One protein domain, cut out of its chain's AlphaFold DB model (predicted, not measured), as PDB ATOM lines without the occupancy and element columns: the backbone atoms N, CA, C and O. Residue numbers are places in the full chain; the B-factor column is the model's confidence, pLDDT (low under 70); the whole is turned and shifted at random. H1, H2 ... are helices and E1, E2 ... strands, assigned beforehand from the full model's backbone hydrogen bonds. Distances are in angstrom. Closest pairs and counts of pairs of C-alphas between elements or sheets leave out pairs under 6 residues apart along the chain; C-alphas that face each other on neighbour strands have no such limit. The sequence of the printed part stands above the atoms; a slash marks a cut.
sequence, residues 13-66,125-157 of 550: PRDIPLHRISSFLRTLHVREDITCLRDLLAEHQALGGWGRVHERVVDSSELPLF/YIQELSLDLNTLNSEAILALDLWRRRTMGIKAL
ATOM      1  N   PRO A  13      19.540  -1.471   8.212       60.84
ATOM      2  CA  PRO A  13      20.819  -0.988   8.712       60.84
ATOM      3  C   PRO A  13      20.568   0.217   9.623       60.84
ATOM      4  O   PRO A  13      20.348   1.336   9.159       60.84
ATOM      5  N   ARG A  14      20.556  -0.034  10.938       60.44
ATOM      6  CA  ARG A  14      20.157   0.941  11.968       60.44
ATOM      7  C   ARG A  14      21.182   2.059  12.165       60.44
ATOM      8  O   ARG A  14      20.877   3.054  12.812       60.44
ATOM      9  N   ASP A  15      22.354   1.913  11.553       78.50
ATOM     10  CA  ASP A  15      23.554   2.684  11.866       78.50
ATOM     11  C   ASP A  15      23.915   3.718  10.788       78.50
ATOM     12  O   ASP A  15      25.067   4.136  10.689       78.50
ATOM     13  N   ILE A  16      22.953   4.164   9.966       84.75
ATOM     14  CA  ILE A  16      23.168   5.329   9.093       84.75
ATOM     15  C   ILE A  16      23.085   6.601   9.953       84.75
ATOM     16  O   ILE A  16      21.999   6.962  10.414       84.75
ATOM     17  N   PRO A  17      24.195   7.331  10.175       88.75
ATOM     18  CA  PRO A  17      24.174   8.502  11.037       88.75
ATOM     19  C   PRO A  17      23.376   9.645  10.399       88.75
ATOM     20  O   PRO A  17      23.840  10.287   9.455       88.75
ATOM     21  N   LEU A  18      22.208   9.969  10.966       90.06
ATOM     22  CA  LEU A  18      21.323  11.030  10.459       90.06
ATOM     23  C   LEU A  18      22.014  12.400  10.343       90.06
ATOM     24  O   LEU A  18      21.702  13.161   9.429       90.06
ATOM     25  N   HIS A  19      23.007  12.700  11.196       92.88
ATOM     26  CA  HIS A  19      23.815  13.927  11.091       92.88
ATOM     27  C   HIS A  19      24.512  14.064   9.726       92.88
ATOM     28  O   HIS A  19      24.720  15.167   9.232       92.88
ATOM     29  N   ARG A  20      24.877  12.930   9.121       92.31
ATOM     30  CA  ARG A  20      25.650  12.827   7.880       92.31
ATOM     31  C   ARG A  20      24.751  12.961   6.648       92.31
ATOM     32  O   ARG A  20      25.235  13.249   5.559       92.31
ATOM     33  N   ILE A  21      23.444  12.739   6.808       92.94
ATOM     34  CA  ILE A  21      22.417  13.108   5.823       92.94
ATOM     35  C   ILE A  21      22.046  14.583   6.012       92.94
ATOM     36  O   ILE A  21      21.998  15.321   5.034       92.94
ATOM     37  N   SER A  22      21.848  15.052   7.251       93.38
ATOM     38  CA  SER A  22      21.443  16.440   7.509       93.38
ATOM     39  C   SER A  22      22.494  17.471   7.089       93.38
ATOM     40  O   SER A  22      22.122  18.537   6.599       93.38
ATOM     41  N   SER A  23      23.789  17.163   7.212       94.38
ATOM     42  CA  SER A  23      24.867  18.012   6.694       94.38
ATOM     43  C   SER A  23      24.853  18.108   5.166       94.38
ATOM     44  O   SER A  23      25.008  19.200   4.632       94.38
ATOM     45  N   PHE A  24      24.596  16.998   4.471       94.94
ATOM     46  CA  PHE A  24      24.461  16.966   3.014       94.94
ATOM     47  C   PHE A  24      23.205  17.693   2.524       94.94
ATOM     48  O   PHE A  24      23.285  18.484   1.595       94.94
ATOM     49  N   LEU A  25      22.055  17.516   3.181       93.44
ATOM     50  CA  LEU A  25      20.840  18.253   2.814       93.44
ATOM     51  C   LEU A  25      21.018  19.775   2.941       93.44
ATOM     52  O   LEU A  25      20.383  20.524   2.206       93.44
ATOM     53  N   ARG A  26      21.906  20.239   3.831       92.38
ATOM     54  CA  ARG A  26      22.259  21.662   3.961       92.38
ATOM     55  C   ARG A  26      23.143  22.192   2.834       92.38
ATOM     56  O   ARG A  26      23.151  23.402   2.668       92.38
ATOM     57  N   THR A  27      23.859  21.347   2.085       93.25
ATOM     58  CA  THR A  27      24.664  21.786   0.926       93.25
ATOM     59  C   THR A  27      23.851  21.875  -0.370       93.25
ATOM     60  O   THR A  27      24.361  22.349  -1.382       93.25
ATOM     61  N   LEU A  28      22.585  21.437  -0.362       91.44
ATOM     62  CA  LEU A  28      21.698  21.465  -1.527       91.44
ATOM     63  C   LEU A  28      21.090  22.862  -1.711       91.44
ATOM     64  O   LEU A  28      19.982  23.150  -1.256       91.44
ATOM     65  N   HIS A  29      21.833  23.736  -2.383       88.31
ATOM     66  CA  HIS A  29      21.368  25.076  -2.766       88.31
ATOM     67  C   HIS A  29      20.905  25.152  -4.227       88.31
ATOM     68  O   HIS A  29      20.169  26.063  -4.602       88.31
ATOM     69  N   VAL A  30      21.323  24.187  -5.049       89.56
ATOM     70  CA  VAL A  30      21.029  24.120  -6.480       89.56
ATOM     71  C   VAL A  30      19.576  23.678  -6.698       89.56
ATOM     72  O   VAL A  30      19.064  22.785  -6.019       89.56
ATOM     73  N   ARG A  31      18.882  24.304  -7.654       88.50
ATOM     74  CA  ARG A  31      17.458  24.038  -7.919       88.50
ATOM     75  C   ARG A  31      17.225  22.589  -8.352       88.50
ATOM     76  O   ARG A  31      16.252  21.972  -7.922       88.50
ATOM     77  N   GLU A  32      18.125  22.079  -9.180       92.81
ATOM     78  CA  GLU A  32      18.146  20.727  -9.729       92.81
ATOM     79  C   GLU A  32      18.258  19.678  -8.609       92.81
ATOM     80  O   GLU A  32      17.506  18.698  -8.602       92.81
ATOM     81  N   ASP A  33      19.102  19.933  -7.605       92.25
ATOM     82  CA  ASP A  33      19.240  19.088  -6.414       92.25
ATOM     83  C   ASP A  33      17.961  19.082  -5.571       92.25
ATOM     84  O   ASP A  33      17.512  18.028  -5.122       92.25
ATOM     85  N   ILE A  34      17.324  20.244  -5.390       90.19
ATOM     86  CA  ILE A  34      16.053  20.354  -4.654       90.19
ATOM     87  C   ILE A  34      14.925  19.615  -5.392       90.19
ATOM     88  O   ILE A  34      14.065  19.014  -4.741       90.19
ATOM     89  N   THR A  35      14.911  19.616  -6.730       91.06
ATOM     90  CA  THR A  35      13.974  18.782  -7.501       91.06
ATOM     91  C   THR A  35      14.287  17.294  -7.364       91.06
ATOM     92  O   THR A  35      13.382  16.533  -7.039       91.06
ATOM     93  N   CYS A  36      15.556  16.888  -7.468       93.94
ATOM     94  CA  CYS A  36      15.966  15.492  -7.299       93.94
ATOM     95  C   CYS A  36      15.605  14.949  -5.903       93.94
ATOM     96  O   CYS A  36      15.058  13.854  -5.784       93.94
ATOM     97  N   LEU A  37      15.805  15.755  -4.855       92.81
ATOM     98  CA  LEU A  37      15.381  15.451  -3.487       92.81
ATOM     99  C   LEU A  37      13.862  15.247  -3.374       92.81
ATOM    100  O   LEU A  37      13.417  14.344  -2.668       92.81
ATOM    101  N   ARG A  38      13.051  16.070  -4.053       90.75
ATOM    102  CA  ARG A  38      11.586  15.908  -4.058       90.75
ATOM    103  C   ARG A  38      11.154  14.641  -4.775       90.75
ATOM    104  O   ARG A  38      10.295  13.941  -4.249       90.75
ATOM    105  N   ASP A  39      11.751  14.354  -5.925       92.44
ATOM    106  CA  ASP A  39      11.416  13.180  -6.728       92.44
ATOM    107  C   ASP A  39      11.782  11.889  -5.973       92.44
ATOM    108  O   ASP A  39      10.939  11.005  -5.832       92.44
ATOM    109  N   LEU A  40      12.969  11.838  -5.356       93.19
ATOM    110  CA  LEU A  40      13.425  10.728  -4.506       93.19
ATOM    111  C   LEU A  40      12.511  10.513  -3.285       93.19
ATOM    112  O   LEU A  40      12.151   9.383  -2.955       93.19
ATOM    113  N   LEU A  41      12.089  11.587  -2.610       90.44
ATOM    114  CA  LEU A  41      11.152  11.482  -1.484       90.44
ATOM    115  C   LEU A  41       9.738  11.065  -1.929       90.44
ATOM    116  O   LEU A  41       9.044  10.364  -1.189       90.44
ATOM    117  N   ALA A  42       9.303  11.477  -3.121       88.94
ATOM    118  CA  ALA A  42       8.021  11.068  -3.688       88.94
ATOM    119  C   ALA A  42       8.017   9.583  -4.093       88.94
ATOM    120  O   ALA A  42       7.026   8.896  -3.840       88.94
ATOM    121  N   GLU A  43       9.123   9.087  -4.660       91.75
ATOM    122  CA  GLU A  43       9.314   7.684  -5.048       91.75
ATOM    123  C   GLU A  43       9.195   6.738  -3.843       91.75
ATOM    124  O   GLU A  43       8.379   5.817  -3.861       91.75
ATOM    125  N   HIS A  44       9.894   7.030  -2.741       88.56
ATOM    126  CA  HIS A  44       9.853   6.222  -1.510       88.56
ATOM    127  C   HIS A  44       8.592   6.434  -0.645       88.56
ATOM    128  O   HIS A  44       8.627   6.251   0.575       88.56
ATOM    129  N   GLN A  45       7.485   6.862  -1.268       69.31
ATOM    130  CA  GLN A  45       6.184   7.169  -0.660       69.31
ATOM    131  C   GLN A  45       6.279   7.872   0.704       69.31
ATOM    132  O   GLN A  45       5.494   7.627   1.624       69.31
ATOM    133  N   ALA A  46       7.175   8.859   0.812       59.56
ATOM    134  CA  ALA A  46       7.310   9.741   1.971       59.56
ATOM    135  C   ALA A  46       6.132  10.751   2.085       59.56
ATOM    136  O   ALA A  46       6.262  11.840   2.643       59.56
ATOM    137  N   LEU A  47       4.956  10.385   1.560       51.09
ATOM    138  CA  LEU A  47       3.723  11.172   1.496       51.09
ATOM    139  C   LEU A  47       2.986  11.254   2.848       51.09
ATOM    140  O   LEU A  47       2.044  12.030   2.992       51.09
ATOM    141  N   GLY A  48       3.462  10.527   3.864       57.00
ATOM    142  CA  GLY A  48       3.031  10.595   5.266       57.00
ATOM    143  C   GLY A  48       3.427  11.876   6.017       57.00
ATOM    144  O   GLY A  48       3.742  11.815   7.197       57.00
ATOM    145  N   GLY A  49       3.419  13.045   5.368       60.44
ATOM    146  CA  GLY A  49       3.555  14.347   6.041       60.44
ATOM    147  C   GLY A  49       4.954  14.735   6.545       60.44
ATOM    148  O   GLY A  49       5.073  15.750   7.233       60.44
ATOM    149  N   TRP A  50       5.998  13.976   6.196       64.00
ATOM    150  CA  TRP A  50       7.377  14.172   6.672       64.00
ATOM    151  C   TRP A  50       8.078  15.416   6.092       64.00
ATOM    152  O   TRP A  50       9.007  15.955   6.696       64.00
ATOM    153  N   GLY A  51       7.642  15.863   4.910       64.06
ATOM    154  CA  GLY A  51       8.146  17.055   4.233       64.06
ATOM    155  C   GLY A  51       7.094  18.154   4.160       64.06
ATOM    156  O   GLY A  51       6.063  17.980   3.506       64.06
ATOM    157  N   ARG A  52       7.356  19.312   4.776       71.56
ATOM    158  CA  ARG A  52       6.542  20.520   4.566       71.56
ATOM    159  C   ARG A  52       7.310  21.505   3.702       71.56
ATOM    160  O   ARG A  52       8.338  22.045   4.117       71.56
ATOM    161  N   VAL A  53       6.778  21.740   2.505       70.81
ATOM    162  CA  VAL A  53       7.194  22.838   1.633       70.81
ATOM    163  C   VAL A  53       6.554  24.117   2.168       70.81
ATOM    164  O   VAL A  53       5.341  24.300   2.066       70.81
ATOM    165  N   HIS A  54       7.367  24.988   2.752       75.00
ATOM    166  CA  HIS A  54       6.967  26.313   3.196       75.00
ATOM    167  C   HIS A  54       7.417  27.335   2.154       75.00
ATOM    168  O   HIS A  54       8.581  27.712   2.081       75.00
ATOM    169  N   GLU A  55       6.484  27.786   1.319       75.56
ATOM    170  CA  GLU A  55       6.713  28.959   0.481       75.56
ATOM    171  C   GLU A  55       6.496  30.215   1.331       75.56
ATOM    172  O   GLU A  55       5.396  30.436   1.851       75.56
ATOM    173  N   ARG A  56       7.545  31.030   1.490       76.31
ATOM    174  CA  ARG A  56       7.448  32.353   2.109       76.31
ATOM    175  C   ARG A  56       7.952  33.431   1.157       76.31
ATOM    176  O   ARG A  56       8.971  33.281   0.490       76.31
ATOM    177  N   VAL A  57       7.209  34.534   1.093       79.69
ATOM    178  CA  VAL A  57       7.681  35.764   0.448       79.69
ATOM    179  C   VAL A  57       8.676  36.400   1.401       79.69
ATOM    180  O   VAL A  57       8.351  36.588   2.573       79.69
ATOM    181  N   VAL A  58       9.870  36.693   0.906       79.50
ATOM    182  CA  VAL A  58      10.979  37.194   1.712       79.50
ATOM    183  C   VAL A  58      11.503  38.459   1.046       79.50
ATOM    184  O   VAL A  58      11.790  38.483  -0.155       79.50
ATOM    185  N   ASP A  59      11.554  39.544   1.815       79.56
ATOM    186  CA  ASP A  59      12.122  40.802   1.340       79.56
ATOM    187  C   ASP A  59      13.637  40.609   1.127       79.56
ATOM    188  O   ASP A  59      14.284  39.839   1.835       79.56
ATOM    189  N   SER A  60      14.227  41.277   0.134       75.38
ATOM    190  CA  SER A  60      15.596  40.970  -0.323       75.38
ATOM    191  C   SER A  60      16.690  41.158   0.738       75.38
ATOM    192  O   SER A  60      17.790  40.653   0.559       75.38
ATOM    193  N   SER A  61      16.385  41.852   1.837       79.25
ATOM    194  CA  SER A  61      17.237  42.028   3.020       79.25
ATOM    195  C   SER A  61      17.248  40.837   3.991       79.25
ATOM    196  O   SER A  61      18.122  40.768   4.846       79.25
ATOM    197  N   GLU A  62      16.264  39.938   3.914       77.31
ATOM    198  CA  GLU A  62      16.199  38.703   4.715       77.31
ATOM    199  C   GLU A  62      16.867  37.509   4.015       77.31
ATOM    200  O   GLU A  62      17.136  36.487   4.650       77.31
ATOM    201  N   LEU A  63      17.129  37.616   2.709       73.44
ATOM    202  CA  LEU A  63      17.993  36.663   2.028       73.44
ATOM    203  C   LEU A  63      19.408  36.785   2.610       73.44
ATOM    204  O   LEU A  63      19.922  37.900   2.709       73.44
ATOM    205  N   PRO A  64      20.068  35.670   2.969       71.25
ATOM    206  CA  PRO A  64      21.491  35.724   3.255       71.25
ATOM    207  C   PRO A  64      22.228  36.261   2.023       71.25
ATOM    208  O   PRO A  64      21.845  35.963   0.890       71.25
ATOM    209  N   LEU A  65      23.296  37.029   2.254       70.62
ATOM    210  CA  LEU A  65      24.162  37.625   1.227       70.62
ATOM    211  C   LEU A  65      25.043  36.562   0.539       70.62
ATOM    212  O   LEU A  65      26.259  36.699   0.435       70.62
ATOM    213  N   PHE A  66      24.431  35.464   0.103       59.38
ATOM    214  CA  PHE A  66      25.075  34.424  -0.678       59.38
ATOM    215  C   PHE A  66      25.000  34.805  -2.148       59.38
ATOM    216  O   PHE A  66      24.039  34.477  -2.838       59.38
ATOM    217  N   TYR A 125      10.538  35.196  -3.808       79.06
ATOM    218  CA  TYR A 125       9.819  34.062  -3.225       79.06
ATOM    219  C   TYR A 125      10.856  33.006  -2.848       79.06
ATOM    220  O   TYR A 125      11.596  32.550  -3.720       79.06
ATOM    221  N   ILE A 126      10.927  32.631  -1.569       80.62
ATOM    222  CA  ILE A 126      11.774  31.530  -1.104       80.62
ATOM    223  C   ILE A 126      10.883  30.322  -0.849       80.62
ATOM    224  O   ILE A 126       9.870  30.404  -0.151       80.62
ATOM    225  N   GLN A 127      11.283  29.183  -1.403       79.56
ATOM    226  CA  GLN A 127      10.629  27.912  -1.153       79.56
ATOM    227  C   GLN A 127      11.499  27.068  -0.221       79.56
ATOM    228  O   GLN A 127      12.472  26.451  -0.649       79.56
ATOM    229  N   GLU A 128      11.142  27.040   1.057       83.56
ATOM    230  CA  GLU A 128      11.851  26.281   2.084       83.56
ATOM    231  C   GLU A 128      11.307  24.851   2.147       83.56
ATOM    232  O   GLU A 128      10.098  24.624   2.232       83.56
ATOM    233  N   LEU A 129      12.201  23.865   2.107       82.94
ATOM    234  CA  LEU A 129      11.854  22.463   2.310       82.94
ATOM    235  C   LEU A 129      12.254  22.062   3.731       82.94
ATOM    236  O   LEU A 129      13.435  21.899   4.026       82.94
ATOM    237  N   SER A 130      11.268  21.896   4.611       85.25
ATOM    238  CA  SER A 130      11.500  21.339   5.947       85.25
ATOM    239  C   SER A 130      11.262  19.828   5.931       85.25
ATOM    240  O   SER A 130      10.214  19.372   5.468       85.25
ATOM    241  N   LEU A 131      12.250  19.065   6.403       88.25
ATOM    242  CA  LEU A 131      12.262  17.600   6.454       88.25
ATOM    243  C   LEU A 131      12.637  17.149   7.865       88.25
ATOM    244  O   LEU A 131      13.695  17.537   8.364       88.25
ATOM    245  N   ASP A 132      11.811  16.309   8.487       89.75
ATOM    246  CA  ASP A 132      12.159  15.672   9.763       89.75
ATOM    247  C   ASP A 132      12.714  14.261   9.520       89.75
ATOM    248  O   ASP A 132      11.980  13.309   9.241       89.75
ATOM    249  N   LEU A 133      14.039  14.128   9.623       88.31
ATOM    250  CA  LEU A 133      14.758  12.881   9.345       88.31
ATOM    251  C   LEU A 133      14.389  11.731  10.287       88.31
ATOM    252  O   LEU A 133      14.520  10.580   9.884       88.31
ATOM    253  N   ASN A 134      13.909  12.013  11.502       86.69
ATOM    254  CA  ASN A 134      13.495  10.968  12.453       86.69
ATOM    255  C   ASN A 134      12.202  10.268  12.026       86.69
ATOM    256  O   ASN A 134      11.801   9.268  12.616       86.69
ATOM    257  N   THR A 135      11.515  10.861  11.054       87.38
ATOM    258  CA  THR A 135      10.157  10.507  10.665       87.38
ATOM    259  C   THR A 135      10.117   9.860   9.278       87.38
ATOM    260  O   THR A 135       9.176   9.148   8.954       87.38
ATOM    261  N   LEU A 136      11.178  10.014   8.479       86.75
ATOM    262  CA  LEU A 136      11.328   9.324   7.200       86.75
ATOM    263  C   LEU A 136      11.362   7.795   7.364       86.75
ATOM    264  O   LEU A 136      11.969   7.261   8.291       86.75
ATOM    265  N   ASN A 137      10.771   7.089   6.395       88.81
ATOM    266  CA  ASN A 137      10.913   5.639   6.253       88.81
ATOM    267  C   ASN A 137      12.403   5.262   6.105       88.81
ATOM    268  O   ASN A 137      13.169   5.994   5.473       88.81
ATOM    269  N   SER A 138      12.814   4.105   6.627       89.38
ATOM    270  CA  SER A 138      14.198   3.622   6.529       89.38
ATOM    271  C   SER A 138      14.670   3.467   5.081       89.38
ATOM    272  O   SER A 138      15.832   3.741   4.791       89.38
ATOM    273  N   GLU A 139      13.772   3.120   4.158       90.06
ATOM    274  CA  GLU A 139      14.044   3.101   2.713       90.06
ATOM    275  C   GLU A 139      14.380   4.494   2.163       90.06
ATOM    276  O   GLU A 139      15.341   4.643   1.413       90.06
ATOM    277  N   ALA A 140      13.655   5.533   2.587       91.12
ATOM    278  CA  ALA A 140      13.943   6.911   2.194       91.12
ATOM    279  C   ALA A 140      15.271   7.402   2.802       91.12
ATOM    280  O   ALA A 140      16.041   8.085   2.132       91.12
ATOM    281  N   ILE A 141      15.585   7.013   4.045       92.25
ATOM    282  CA  ILE A 141      16.883   7.295   4.686       92.25
ATOM    283  C   ILE A 141      18.029   6.612   3.916       92.25
ATOM    284  O   ILE A 141      19.058   7.241   3.658       92.25
ATOM    285  N   LEU A 142      17.838   5.359   3.493       92.06
ATOM    286  CA  LEU A 142      18.777   4.609   2.653       92.06
ATOM    287  C   LEU A 142      18.982   5.262   1.283       92.06
ATOM    288  O   LEU A 142      20.124   5.439   0.857       92.06
ATOM    289  N   ALA A 143      17.899   5.663   0.617       93.19
ATOM    290  CA  ALA A 143      17.950   6.345  -0.671       93.19
ATOM    291  C   ALA A 143      18.665   7.701  -0.578       93.19
ATOM    292  O   ALA A 143      19.501   8.013  -1.426       93.19
ATOM    293  N   LEU A 144      18.424   8.474   0.488       94.19
ATOM    294  CA  LEU A 144      19.140   9.724   0.761       94.19
ATOM    295  C   LEU A 144      20.637   9.502   1.030       94.19
ATOM    296  O   LEU A 144      21.462  10.277   0.546       94.19
ATOM    297  N   ASP A 145      21.015   8.455   1.772       94.56
ATOM    298  CA  ASP A 145      22.429   8.128   2.008       94.56
ATOM    299  C   ASP A 145      23.127   7.656   0.721       94.56
ATOM    300  O   ASP A 145      24.253   8.078   0.441       94.56
ATOM    301  N   LEU A 146      22.447   6.849  -0.100       94.06
ATOM    302  CA  LEU A 146      22.927   6.413  -1.413       94.06
ATOM    303  C   LEU A 146      23.090   7.600  -2.372       94.06
ATOM    304  O   LEU A 146      24.119   7.711  -3.046       94.06
ATOM    305  N   TRP A 147      22.115   8.512  -2.400       95.50
ATOM    306  CA  TRP A 147      22.183   9.736  -3.194       95.50
ATOM    307  C   TRP A 147      23.334  10.634  -2.734       95.50
ATOM    308  O   TRP A 147      24.132  11.025  -3.584       95.50
ATOM    309  N   ARG A 148      23.529  10.837  -1.417       95.25
ATOM    310  CA  ARG A 148      24.716  11.532  -0.877       95.25
ATOM    311  C   ARG A 148      26.016  10.890  -1.349       95.25
ATOM    312  O   ARG A 148      26.925  11.596  -1.773       95.25
ATOM    313  N   ARG A 149      26.158   9.563  -1.236       93.50
ATOM    314  CA  ARG A 149      27.393   8.875  -1.663       93.50
ATOM    315  C   ARG A 149      27.664   9.140  -3.148       93.50
ATOM    316  O   ARG A 149      28.781   9.502  -3.508       93.50
ATOM    317  N   ARG A 150      26.622   9.039  -3.980       93.75
ATOM    318  CA  ARG A 150      26.694   9.262  -5.429       93.75
ATOM    319  C   ARG A 150      27.056  10.703  -5.800       93.75
ATOM    320  O   ARG A 150      27.914  10.882  -6.661       93.75
ATOM    321  N   THR A 151      26.439  11.710  -5.179       93.31
ATOM    322  CA  THR A 151      26.718  13.135  -5.454       93.31
ATOM    323  C   THR A 151      28.095  13.561  -4.956       93.31
ATOM    324  O   THR A 151      28.819  14.236  -5.679       93.31
ATOM    325  N   MET A 152      28.514  13.087  -3.779       92.06
ATOM    326  CA  MET A 152      29.841  13.360  -3.212       92.06
ATOM    327  C   MET A 152      30.989  12.627  -3.932       92.06
ATOM    328  O   MET A 152      32.128  12.679  -3.471       92.06
ATOM    329  N   GLY A 153      30.716  11.881  -5.010       92.00
ATOM    330  CA  GLY A 153      31.727  11.080  -5.706       92.00
ATOM    331  C   GLY A 153      32.333   9.964  -4.847       92.00
ATOM    332  O   GLY A 153      33.332   9.358  -5.242       92.00
ATOM    333  N   ILE A 154      31.724   9.660  -3.693       88.62
ATOM    334  CA  ILE A 154      32.061   8.511  -2.858       88.62
ATOM    335  C   ILE A 154      31.563   7.301  -3.639       88.62
ATOM    336  O   ILE A 154      30.425   6.854  -3.459       88.62
ATOM    337  N   LYS A 155      32.421   6.815  -4.557       74.06
ATOM    338  CA  LYS A 155      32.251   5.542  -5.266       74.06
ATOM    339  C   LYS A 155      31.683   4.564  -4.265       74.06
ATOM    340  O   LYS A 155      32.224   4.485  -3.164       74.06
ATOM    341  N   ALA A 156      30.590   3.900  -4.634       60.22
ATOM    342  CA  ALA A 156      29.904   2.995  -3.739       60.22
ATOM    343  C   ALA A 156      30.933   2.018  -3.163       60.22
ATOM    344  O   ALA A 156      31.340   1.082  -3.845       60.22
ATOM    345  N   LEU A 157      31.356   2.275  -1.917       54.78
ATOM    346  CA  LEU A 157      31.852   1.244  -1.029       54.78
ATOM    347  C   LEU A 157      30.729   0.237  -1.080       54.78
ATOM    348  O   LEU A 157      29.607   0.570  -0.665       54.78
TER     349      LEU A 157
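AT A GLANCE: This is residues 13 to 66 and 125 to 157 of the 550 residues of an uncharacterized protein of Cryptococcus depauperatus CBS 7841 (UniProt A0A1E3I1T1). A narrow antiparallel ribbon, E1 and E2, runs away from a cluster of three helices, where H3 packs on both H1 and H2. Printed are 87 residues, mixed in class, ordered H1, H2, E1, E2, H3. The whole is only just compact, close to loose: radius of gyration of the C-alphas 14.0 A, spans 43 by 30 by 20 A.

HOW THE PARTS SIT: Look first at E1, residues 51 to 58, antiparallel to E2, residues 125 to 131; N 54 and O 128 are within hydrogen-bond range at 2.8 A. H2, residues 31 to 43, is near E2, with 5 C-alpha pairs within 10 A. With residues 40 to 41 alone H2 touches H3, residues 138 to 151, at a shallow tilt of 30 degrees, opposite ways; the closest C-alphas, Leu 41 and Ala 140, are 6.5 A apart. H1, residues 18 to 25, touches H3 at a steep tilt of 51 degrees; the closest C-alphas, Ile 21 and Asp 145, are 6.3 A apart. Every O i to N i+4 pair is within hydrogen-bond range in H2 and H3, 3 of 4 in H1.

IN THESE COORDINATES: Find C-alpha 51 at (8.146, 17.055, 4.233), where E1 begins its 20.5 A; H3, 19.8 A, ends at C-alpha 151, (26.718, 13.135, -5.454).

THE WHOLE: Residues 67 to 124 are not printed; C-alphas 66 and 125 are 15.5 A apart. Find pLDDT under 70 at residues 13 to 14, 45 to 51, 66 and 156 to 157.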